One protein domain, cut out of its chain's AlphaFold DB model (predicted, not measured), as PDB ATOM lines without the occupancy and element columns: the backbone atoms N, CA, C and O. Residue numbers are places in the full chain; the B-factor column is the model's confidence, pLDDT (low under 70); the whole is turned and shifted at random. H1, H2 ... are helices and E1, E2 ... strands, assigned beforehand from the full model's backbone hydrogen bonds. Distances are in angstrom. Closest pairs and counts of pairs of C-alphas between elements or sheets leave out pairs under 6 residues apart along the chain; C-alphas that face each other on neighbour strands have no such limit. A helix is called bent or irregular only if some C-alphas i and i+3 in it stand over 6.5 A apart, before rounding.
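What this domain is: This is residues 2 to 70 and 145 to 153 of the 271 residues of an uncharacterized protein of Orbilia oligospora (UniProt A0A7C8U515). With little regular structure, a small three-stranded sheet has helix H2 over one face; short H1 packs on residues 52 to 56 of H2, and unnamed residues 7 to 35 make a wide loop. The printed 78 residues, 31 in named elements, run H1, E1, E2, H2, E3; the class is mixed. Sheet E1 - E2 - E3 is antiparallel. The whole is compact, radius of gyration of the C-alphas 12.4 A, spans 39 by 31 by 23 A.

Where its parts are: H1, residues 2 to 6, begins at C-alpha (6.170, 15.104, 35.798). E1 is 36 to 40, 12.7 A; E2 45 to 50, 13.0 A; H2 52 to 63, 15.3 A, irregular, with C-alphas 53 and 56 7.3 A apart. E3, 149 to 151, ends at C-alpha (-3.304, 30.747, 54.101).

How they stand to each other: E1 and E2 form a hairpin; N 38 and O 47 are 2.8 A apart. Between E2 and E3, N 46 and O 150 are 2.8 A apart. H2 is on the sheet, height 9.6 A, along E2 at 14 degrees on the local plane. H1 touches H2, closest C-alphas Ala 3 and Pro 52, 5.4 A. Every O i to N i+4 pair is within hydrogen-bond range in H1, 6 of 8 in H2.

The domain as a whole: Residues 71 to 144 are not printed; C-alphas 70 and 145 are 25.4 A apart. The link H1 to E1 is long. No printed residue is under 70 in pLDDT.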
ATOM      1  N   GLU A   2       5.118  16.135  35.813       75.69
ATOM      2  CA  GLU A   2       6.170  15.104  35.798       75.69
ATOM      3  C   GLU A   2       7.093  15.133  37.024       75.69
ATOM      4  O   GLU A   2       7.414  14.079  37.562       75.69
ATOM      5  N   ALA A   3       7.452  16.317  37.525       76.31
ATOM      6  CA  ALA A   3       8.281  16.443  38.724       76.31
ATOM      7  C   ALA A   3       7.641  15.768  39.957       76.31
ATOM      8  O   ALA A   3       8.285  14.966  40.626       76.31
ATOM      9  N   ILE A   4       6.331  15.955  40.171       83.00
ATOM     10  CA  ILE A   4       5.578  15.286  41.252       83.00
ATOM     11  C   ILE A   4       5.534  13.765  41.074       83.00
ATOM     12  O   ILE A   4       5.531  13.036  42.058       83.00
ATOM     13  N   SER A   5       5.528  13.259  39.838       83.25
ATOM     14  CA  SER A   5       5.572  11.808  39.616       83.25
ATOM     15  C   SER A   5       6.937  11.174  39.904       83.25
ATOM     16  O   SER A   5       6.991   9.968  40.133       83.25
ATOM     17  N   LYS A   6       8.014  11.970  39.885       87.12
ATOM     18  CA  LYS A   6       9.390  11.529  40.165       87.12
ATOM     19  C   LYS A   6       9.754  11.643  41.649       87.12
ATOM     20  O   LYS A   6      10.607  10.894  42.112       87.12
ATOM     21  N   ALA A   7       9.121  12.561  42.376       89.12
ATOM     22  CA  ALA A   7       9.338  12.756  43.804       89.12
ATOM     23  C   ALA A   7       8.802  11.588  44.652       89.12
ATOM     24  O   ALA A   7       7.948  10.801  44.217       89.12
ATOM     25  N   LYS A   8       9.278  11.495  45.898       93.00
ATOM     26  CA  LYS A   8       8.742  10.547  46.876       93.00
ATOM     27  C   LYS A   8       7.273  10.882  47.131       93.00
ATOM     28  O   LYS A   8       6.893  12.038  47.282       93.00
ATOM     29  N   LYS A   9       6.427   9.851  47.171       92.69
ATOM     30  CA  LYS A   9       4.994  10.026  47.436       92.69
ATOM     31  C   LYS A   9       4.771  10.527  48.867       92.69
ATOM     32  O   LYS A   9       5.530  10.129  49.755       92.69
ATOM     33  N   PRO A  10       3.721  11.332  49.102       93.81
ATOM     34  CA  PRO A  10       3.405  11.789  50.445       93.81
ATOM     35  C   PRO A  10       3.082  10.615  51.369       93.81
ATOM     36  O   PRO A  10       2.541   9.591  50.941       93.81
ATOM     37  N   THR A  11       3.411  10.772  52.647       94.25
ATOM     38  CA  THR A  11       3.253   9.712  53.656       94.25
ATOM     39  C   THR A  11       1.819   9.579  54.165       94.25
ATOM     40  O   THR A  11       1.452   8.527  54.683       94.25
ATOM     41  N   ASN A  12       0.988  10.607  53.979       92.00
ATOM     42  CA  ASN A  12      -0.384  10.684  54.486       92.00
ATOM     43  C   ASN A  12      -1.465  10.245  53.478       92.00
ATOM     44  O   ASN A  12      -2.650  10.329  53.792       92.00
ATOM     45  N   GLY A  13      -1.109   9.756  52.282       90.31
ATOM     46  CA  GLY A  13      -2.081   9.142  51.371       90.31
ATOM     47  C   GLY A  13      -1.834   9.371  49.882       90.31
ATOM     48  O   GLY A  13      -0.710   9.537  49.416       90.31
ATOM     49  N   LYS A  14      -2.915   9.316  49.094       91.50
ATOM     50  CA  LYS A  14      -2.863   9.514  47.638       91.50
ATOM     51  C   LYS A  14      -2.945  10.998  47.299       91.50
ATOM     52  O   LYS A  14      -3.873  11.682  47.717       91.50
ATOM     53  N   LEU A  15      -2.035  11.456  46.445       91.88
ATOM     54  CA  LEU A  15      -2.022  12.819  45.928       91.88
ATOM     55  C   LEU A  15      -2.726  12.905  44.574       91.88
ATOM     56  O   LEU A  15      -2.452  12.117  43.666       91.88
ATOM     57  N   LYS A  16      -3.593  13.908  44.416       91.62
ATOM     58  CA  LYS A  16      -4.139  14.313  43.121       91.62
ATOM     59  C   LYS A  16      -3.560  15.666  42.736       91.62
ATOM     60  O   LYS A  16      -3.647  16.615  43.501       91.62
ATOM     61  N   VAL A  17      -3.025  15.747  41.523       92.81
ATOM     62  CA  VAL A  17      -2.436  16.971  40.976       92.81
ATOM     63  C   VAL A  17      -3.315  17.480  39.841       92.81
ATOM     64  O   VAL A  17      -3.788  16.705  39.007       92.81
ATOM     65  N   SER A  18      -3.557  18.785  39.802       93.19
ATOM     66  CA  SER A  18      -4.215  19.450  38.678       93.19
ATOM     67  C   SER A  18      -3.387  20.662  38.284       93.19
ATOM     68  O   SER A  18      -3.106  21.518  39.114       93.19
ATOM     69  N   ALA A  19      -2.963  20.708  37.022       91.50
ATOM     70  CA  ALA A  19      -2.298  21.888  36.488       91.50
ATOM     71  C   ALA A  19      -3.362  22.959  36.260       91.50
ATOM     72  O   ALA A  19      -4.383  22.661  35.637       91.50
ATOM     73  N   SER A  20      -3.129  24.161  36.777       91.56
ATOM     74  CA  SER A  20      -4.060  25.279  36.680       91.56
ATOM     75  C   SER A  20      -3.442  26.457  35.933       91.56
ATOM     76  O   SER A  20      -2.255  26.438  35.615       91.56
ATOM     77  N   ASN A  21      -4.241  27.488  35.671       88.94
ATOM     78  CA  ASN A  21      -3.759  28.781  35.190       88.94
ATOM     79  C   ASN A  21      -3.261  29.713  36.319       88.94
ATOM     80  O   ASN A  21      -3.185  30.917  36.093       88.94
ATOM     81  N   MET A  22      -2.941  29.183  37.510       83.56
ATOM     82  CA  MET A  22      -2.287  29.920  38.603       83.56
ATOM     83  C   MET A  22      -0.788  30.064  38.322       83.56
ATOM     84  O   MET A  22       0.061  29.364  38.877       83.56
ATOM     85  N   CYS A  23      -0.479  30.939  37.379       79.25
ATOM     86  CA  CYS A  23       0.878  31.237  36.965       79.25
ATOM     87  C   CYS A  23       1.278  32.594  37.552       79.25
ATOM     88  O   CYS A  23       0.492  33.533  37.405       79.25
ATOM     89  N   PRO A  24       2.457  32.727  38.189       80.12
ATOM     90  CA  PRO A  24       2.940  34.035  38.593       80.12
ATOM     91  C   PRO A  24       3.136  34.924  37.353       80.12
ATOM     92  O   PRO A  24       3.260  34.402  36.231       80.12
ATOM     93  N   PRO A  25       3.167  36.251  37.543       80.38
ATOM     94  CA  PRO A  25       3.410  37.193  36.465       80.38
ATOM     95  C   PRO A  25       4.673  36.851  35.640       80.38
ATOM     96  O   PRO A  25       5.642  36.323  36.199       80.38
ATOM     97  N   PRO A  26       4.687  37.095  34.313       80.38
ATOM     98  CA  PRO A  26       5.786  36.684  33.437       80.38
ATOM     99  C   PRO A  26       7.174  37.203  33.827       80.38
ATOM    100  O   PRO A  26       8.172  36.577  33.480       80.38
ATOM    101  N   GLU A  27       7.249  38.314  34.557       83.88
ATOM    102  CA  GLU A  27       8.480  38.895  35.099       83.88
ATOM    103  C   GLU A  27       9.230  37.974  36.074       83.88
ATOM    104  O   GLU A  27      10.433  38.136  36.266       83.88
ATOM    105  N   TYR A  28       8.555  36.980  36.654       79.69
ATOM    106  CA  TYR A  28       9.185  35.967  37.502       79.69
ATOM    107  C   TYR A  28       9.806  34.811  36.702       79.69
ATOM    108  O   TYR A  28      10.390  33.903  37.297       79.69
ATOM    109  N   TYR A  29       9.680  34.808  35.370       85.31
ATOM    110  CA  TYR A  29      10.254  33.774  34.514       85.31
ATOM    111  C   TYR A  29      11.634  34.164  34.005       85.31
ATOM    112  O   TYR A  29      11.840  35.230  33.432       85.31
ATOM    113  N   THR A  30      12.568  33.232  34.147       84.38
ATOM    114  CA  THR A  30      13.855  33.270  33.455       84.38
ATOM    115  C   THR A  30      13.861  32.222  32.345       84.38
ATOM    116  O   THR A  30      12.970  31.372  32.248       84.38
ATOM    117  N   GLU A  31      14.878  32.249  31.483       80.19
ATOM    118  CA  GLU A  31      15.047  31.211  30.456       80.19
ATOM    119  C   GLU A  31      15.193  29.808  31.066       80.19
ATOM    120  O   GLU A  31      14.754  28.822  30.475       80.19
ATOM    121  N   SER A  32      15.768  29.731  32.270       81.38
ATOM    122  CA  SER A  32      16.050  28.487  32.985       81.38
ATOM    123  C   SER A  32      14.983  28.089  34.008       81.38
ATOM    124  O   SER A  32      14.890  26.909  34.335       81.38
ATOM    125  N   SER A  33      14.175  29.027  34.514       84.38
ATOM    126  CA  SER A  33      13.236  28.772  35.610       84.38
ATOM    127  C   SER A  33      11.864  29.389  35.367       84.38
ATOM    128  O   SER A  33      11.721  30.568  35.045       84.38
ATOM    129  N   LYS A  34      10.831  28.561  35.550       86.38
ATOM    130  CA  LYS A  34       9.417  28.937  35.434       86.38
ATOM    131  C   LYS A  34       8.671  28.495  36.692       86.38
ATOM    132  O   LYS A  34       8.072  27.415  36.681       86.38
ATOM    133  N   PRO A  35       8.757  29.270  37.786       90.31
ATOM    134  CA  PRO A  35       8.039  28.964  39.014       90.31
ATOM    135  C   PRO A  35       6.518  28.970  38.828       90.31
ATOM    136  O   PRO A  35       5.978  29.576  37.904       90.31
ATOM    137  N   THR A  36       5.808  28.319  39.745       90.44
ATOM    138  CA  THR A  36       4.344  28.311  39.812       90.44
ATOM    139  C   THR A  36       3.858  28.508  41.244       90.44
ATOM    140  O   THR A  36       4.608  28.328  42.204       90.44
ATOM    141  N   THR A  37       2.584  28.852  41.391       91.69
ATOM    142  CA  THR A  37       1.907  28.900  42.684       91.69
ATOM    143  C   THR A  37       1.091  27.628  42.871       91.69
ATOM    144  O   THR A  37       0.279  27.247  42.024       91.69
ATOM    145  N   CYS A  38       1.299  26.951  43.995       93.94
ATOM    146  CA  CYS A  38       0.577  25.742  44.366       93.94
ATOM    147  C   CYS A  38      -0.454  26.054  45.450       93.94
ATOM    148  O   CYS A  38      -0.131  26.662  46.462       93.94
ATOM    149  N   VAL A  39      -1.686  25.580  45.269       94.62
ATOM    150  CA  VAL A  39      -2.698  25.566  46.332       94.62
ATOM    151  C   VAL A  39      -2.869  24.133  46.808       94.62
ATOM    152  O   VAL A  39      -3.232  23.243  46.034       94.62
ATOM    153  N   ILE A  40      -2.598  23.911  48.088       95.62
ATOM    154  CA  ILE A  40      -2.686  22.619  48.753       95.62
ATOM    155  C   ILE A  40      -4.064  22.516  49.400       95.62
ATOM    156  O   ILE A  40      -4.481  23.357  50.196       95.62
ATOM    157  N   LEU A  41      -4.798  21.474  49.022       96.00
ATOM    158  CA  LEU A  41      -6.140  21.185  49.507       96.00
ATOM    159  C   LEU A  41      -6.151  19.785  50.129       96.00
ATOM    160  O   LEU A  41      -5.539  18.879  49.563       96.00
ATOM    161  N   PRO A  42      -6.871  19.571  51.244       94.56
ATOM    162  CA  PRO A  42      -7.803  20.489  51.905       94.56
ATOM    163  C   PRO A  42      -7.179  21.392  52.991       94.56
ATOM    164  O   PRO A  42      -7.923  21.870  53.844       94.56
ATOM    165  N   SER A  43      -5.860  21.622  53.001       94.31
ATOM    166  CA  SER A  43      -5.221  22.526  53.975       94.31
ATOM    167  C   SER A  43      -5.477  24.012  53.703       94.31
ATOM    168  O   SER A  43      -5.332  24.820  54.610       94.31
ATOM    169  N   TRP A  44      -5.884  24.366  52.478       95.31
ATOM    170  CA  TRP A  44      -6.051  25.752  52.026       95.31
ATOM    171  C   TRP A  44      -4.765  26.567  52.165       95.31
ATOM    172  O   TRP A  44      -4.799  27.741  52.516       95.31
ATOM    173  N   THR A  45      -3.626  25.943  51.866       95.00
ATOM    174  CA  THR A  45      -2.307  26.584  51.918       95.00
ATOM    175  C   THR A  45      -1.857  26.942  50.511       95.00
ATOM    176  O   THR A  45      -1.822  26.077  49.637       95.00
ATOM    177  N   GLN A  46      -1.501  28.198  50.284       93.62
ATOM    178  CA  GLN A  46      -0.872  28.664  49.057       93.62
ATOM    179  C   GLN A  46       0.642  28.678  49.253       93.62
ATOM    180  O   GLN A  46       1.120  29.223  50.240       93.62
ATOM    181  N   VAL A  47       1.386  28.073  48.332       94.50
ATOM    182  CA  VAL A  47       2.852  28.053  48.311       94.50
ATOM    183  C   VAL A  47       3.301  28.685  47.003       94.50
ATOM    184  O   VAL A  47       2.915  28.231  45.923       94.50
ATOM    185  N   GLU A  48       4.065  29.765  47.094       92.19
ATOM    186  CA  GLU A  48       4.472  30.570  45.943       92.19
ATOM    187  C   GLU A  48       5.874  30.193  45.460       92.19
ATOM    188  O   GLU A  48       6.677  29.627  46.198       92.19
ATOM    189  N   MET A  49       6.174  30.561  44.213       91.06
ATOM    190  CA  MET A  49       7.506  30.434  43.614       91.06
ATOM    191  C   MET A  49       8.054  28.998  43.534       91.06
ATOM    192  O   MET A  49       9.262  28.792  43.518       91.06
ATOM    193  N   VAL A  50       7.173  28.002  43.435       92.94
ATOM    194  CA  VAL A  50       7.544  26.581  43.405       92.94
ATOM    195  C   VAL A  50       8.097  26.202  42.034       92.94
ATOM    196  O   VAL A  50       7.415  26.360  41.017       92.94
ATOM    197  N   THR A  51       9.299  25.635  41.997       92.50
ATOM    198  CA  THR A  51       9.909  25.066  40.787       92.50
ATOM    199  C   THR A  51       9.836  23.529  40.787       92.50
ATOM    200  O   THR A  51       9.479  22.916  41.797       92.50
ATOM    201  N   PRO A  52      10.141  22.853  39.660       92.25
ATOM    202  CA  PRO A  52      10.229  21.392  39.618       92.25
ATOM    203  C   PRO A  52      11.187  20.770  40.646       92.25
ATOM    204  O   PRO A  52      10.920  19.654  41.092       92.25
ATOM    205  N   ASP A  53      12.252  21.477  41.028       92.88
ATOM    206  CA  ASP A  53      13.267  20.976  41.964       92.88
ATOM    207  C   ASP A  53      12.781  21.043  43.424       92.88
ATOM    208  O   ASP A  53      13.149  20.208  44.249       92.88
ATOM    209  N   ASP A  54      11.847  21.951  43.720       94.94
ATOM    210  CA  ASP A  54      11.275  22.162  45.058       94.94
ATOM    211  C   ASP A  54      10.197  21.139  45.437       94.94
ATOM    212  O   ASP A  54       9.632  21.174  46.531       94.94
ATOM    213  N   VAL A  55       9.854  20.222  44.531       94.50
ATOM    214  CA  VAL A  55       8.713  19.320  44.719       94.50
ATOM    215  C   VAL A  55       8.873  18.422  45.946       94.50
ATOM    216  O   VAL A  55       7.877  18.130  46.607       94.50
ATOM    217  N   GLN A  56      10.090  17.979  46.262       95.50
ATOM    218  CA  GLN A  56      10.304  17.128  47.433       95.50
ATOM    219  C   GLN A  56      10.091  17.914  48.734       95.50
ATOM    220  O   GLN A  56       9.380  17.441  49.617       95.50
ATOM    221  N   GLU A  57      10.603  19.144  48.803       96.31
ATOM    222  CA  GLU A  57      10.358  20.067  49.917       96.31
ATOM    223  C   GLU A  57       8.854  20.352  50.070       96.31
ATOM    224  O   GLU A  57       8.303  20.257  51.169       96.31
ATOM    225  N   LEU A  58       8.156  20.607  48.957       96.12
ATOM    226  CA  LEU A  58       6.706  20.812  48.942       96.12
ATOM    227  C   LEU A  58       5.959  19.612  49.553       96.12
ATOM    228  O   LEU A  58       5.029  19.778  50.351       96.12
ATOM    229  N   VAL A  59       6.359  18.393  49.176       95.81
ATOM    230  CA  VAL A  59       5.747  17.158  49.676       95.81
ATOM    231  C   VAL A  59       6.015  16.961  51.164       95.81
ATOM    232  O   VAL A  59       5.086  16.617  51.901       95.81
ATOM    233  N   ASP A  60       7.250  17.164  51.609       95.56
ATOM    234  CA  ASP A  60       7.663  16.840  52.974       95.56
ATOM    235  C   ASP A  60       7.189  17.879  53.991       95.56
ATOM    236  O   ASP A  60       6.784  17.509  55.095       95.56
ATOM    237  N   LYS A  61       7.179  19.165  53.624       96.06
ATOM    238  CA  LYS A  61       6.833  20.256  54.546       96.06
ATOM    239  C   LYS A  61       5.360  20.631  54.549       96.06
ATOM    240  O   LYS A  61       4.855  21.040  55.589       96.06
ATOM    241  N   PHE A  62       4.664  20.480  53.421       95.75
ATOM    242  CA  PHE A  62       3.300  21.001  53.290       95.75
ATOM    243  C   PHE A  62       2.246  19.929  52.997       95.75
ATOM    244  O   PHE A  62       1.148  19.985  53.548       95.75
ATOM    245  N   ILE A  63       2.549  18.944  52.142       95.62
ATOM    246  CA  ILE A  63       1.553  17.932  51.742       95.62
ATOM    247  C   ILE A  63       1.447  16.824  52.789       95.62
ATOM    248  O   ILE A  63       0.352  16.539  53.267       95.62
ATOM    249  N   SER A  64       2.569  16.196  53.140       95.69
ATOM    250  CA  SER A  64       2.610  15.041  54.045       95.69
ATOM    251  C   SER A  64       2.148  15.361  55.472       95.69
ATOM    252  O   SER A  64       1.425  14.544  56.043       95.69
ATOM    253  N   PRO A  65       2.481  16.531  56.052       94.88
ATOM    254  CA  PRO A  65       1.989  16.911  57.378       94.88
ATOM    255  C   PRO A  65       0.546  17.439  57.367       94.88
ATOM    256  O   PRO A  65      -0.067  17.582  58.422       94.88
ATOM    257  N   GLY A  66       0.006  17.772  56.189       92.69
ATOM    258  CA  GLY A  66      -1.295  18.416  56.048       92.69
ATOM    259  C   GLY A  66      -2.498  17.480  56.251       92.69
ATOM    260  O   GLY A  66      -2.369  16.251  56.193       92.69
ATOM    261  N   PRO A  67      -3.704  18.047  56.449       94.19
ATOM    262  CA  PRO A  67      -4.945  17.283  56.478       94.19
ATOM    263  C   PRO A  67      -5.236  16.630  55.123       94.19
ATOM    264  O   PRO A  67      -4.893  17.157  54.068       94.19
ATOM    265  N   THR A  68      -5.966  15.519  55.147       94.50
ATOM    266  CA  THR A  68      -6.457  14.805  53.965       94.50
ATOM    267  C   THR A  68      -7.975  14.930  53.843       94.50
ATOM    268  O   THR A  68      -8.654  15.498  54.702       94.50
ATOM    269  N   THR A  69      -8.552  14.385  52.768       93.81
ATOM    270  CA  THR A  69     -10.012  14.384  52.552       93.81
ATOM    271  C   THR A  69     -10.787  13.582  53.598       93.81
ATOM    272  O   THR A  69     -12.005  13.717  53.670       93.81
ATOM    273  N   THR A  70     -10.103  12.763  54.399       92.25
ATOM    274  CA  THR A  70     -10.686  11.972  55.491       92.25
ATOM    275  C   THR A  70     -10.291  12.481  56.873       92.25
ATOM    276  O   THR A  70     -10.789  11.950  57.858       92.25
ATOM    277  N   SER A 145      10.429  25.726  56.145       92.94
ATOM    278  CA  SER A 145      10.696  25.660  54.711       92.94
ATOM    279  C   SER A 145      11.233  26.985  54.179       92.94
ATOM    280  O   SER A 145      10.864  28.062  54.641       92.94
ATOM    281  N   TYR A 146      12.064  26.911  53.142       94.38
ATOM    282  CA  TYR A 146      12.483  28.089  52.380       94.38
ATOM    283  C   TYR A 146      11.403  28.576  51.397       94.38
ATOM    284  O   TYR A 146      11.510  29.679  50.856       94.38
ATOM    285  N   LEU A 147      10.362  27.771  51.153       95.12
ATOM    286  CA  LEU A 147       9.235  28.144  50.306       95.12
ATOM    287  C   LEU A 147       8.275  29.065  51.061       95.12
ATOM    288  O   LEU A 147       7.813  28.758  52.160       95.12
ATOM    289  N   LYS A 148       7.919  30.189  50.434       93.25
ATOM    290  CA  LYS A 148       6.948  31.128  51.004       93.25
ATOM    291  C   LYS A 148       5.551  30.536  50.914       93.25
ATOM    292  O   LYS A 148       5.112  30.137  49.834       93.25
ATOM    293  N   SER A 149       4.849  30.518  52.041       94.00
ATOM    294  CA  SER A 149       3.484  30.016  52.109       94.00
ATOM    295  C   SER A 149       2.570  30.924  52.916       94.00
ATOM    296  O   SER A 149       3.006  31.594  53.852       94.00
ATOM    297  N   TYR A 150       1.295  30.925  52.541       91.69
ATOM    298  CA  TYR A 150       0.244  31.711  53.174       91.69
ATOM    299  C   TYR A 150      -1.052  30.908  53.219       91.69
ATOM    300  O   TYR A 150      -1.270  29.979  52.437       91.69
ATOM    301  N   GLU A 151      -1.950  31.279  54.122       92.81
ATOM    302  CA  GLU A 151      -3.304  30.747  54.101       92.81
ATOM    303  C   GLU A 151      -4.081  31.344  52.920       92.81
ATOM    304  O   GLU A 151      -4.095  32.558  52.717       92.81
ATOM    305  N   CYS A 152      -4.756  30.498  52.141       92.50
ATOM    306  CA  CYS A 152      -5.605  30.942  51.045       92.50
ATOM    307  C   CYS A 152      -6.777  31.766  51.615       92.50
ATOM    308  O   CYS A 152      -7.558  31.231  52.418       92.50
ATOM    309  N   PRO A 153      -6.934  33.043  51.213       93.06
ATOM    310  CA  PRO A 153      -7.920  33.942  51.812       93.06
ATOM    311  C   PRO A 153      -9.357  33.633  51.376       93.06
ATOM    312  O   PRO A 153     -10.301  34.112  52.002       93.06
TER     313      PRO A 153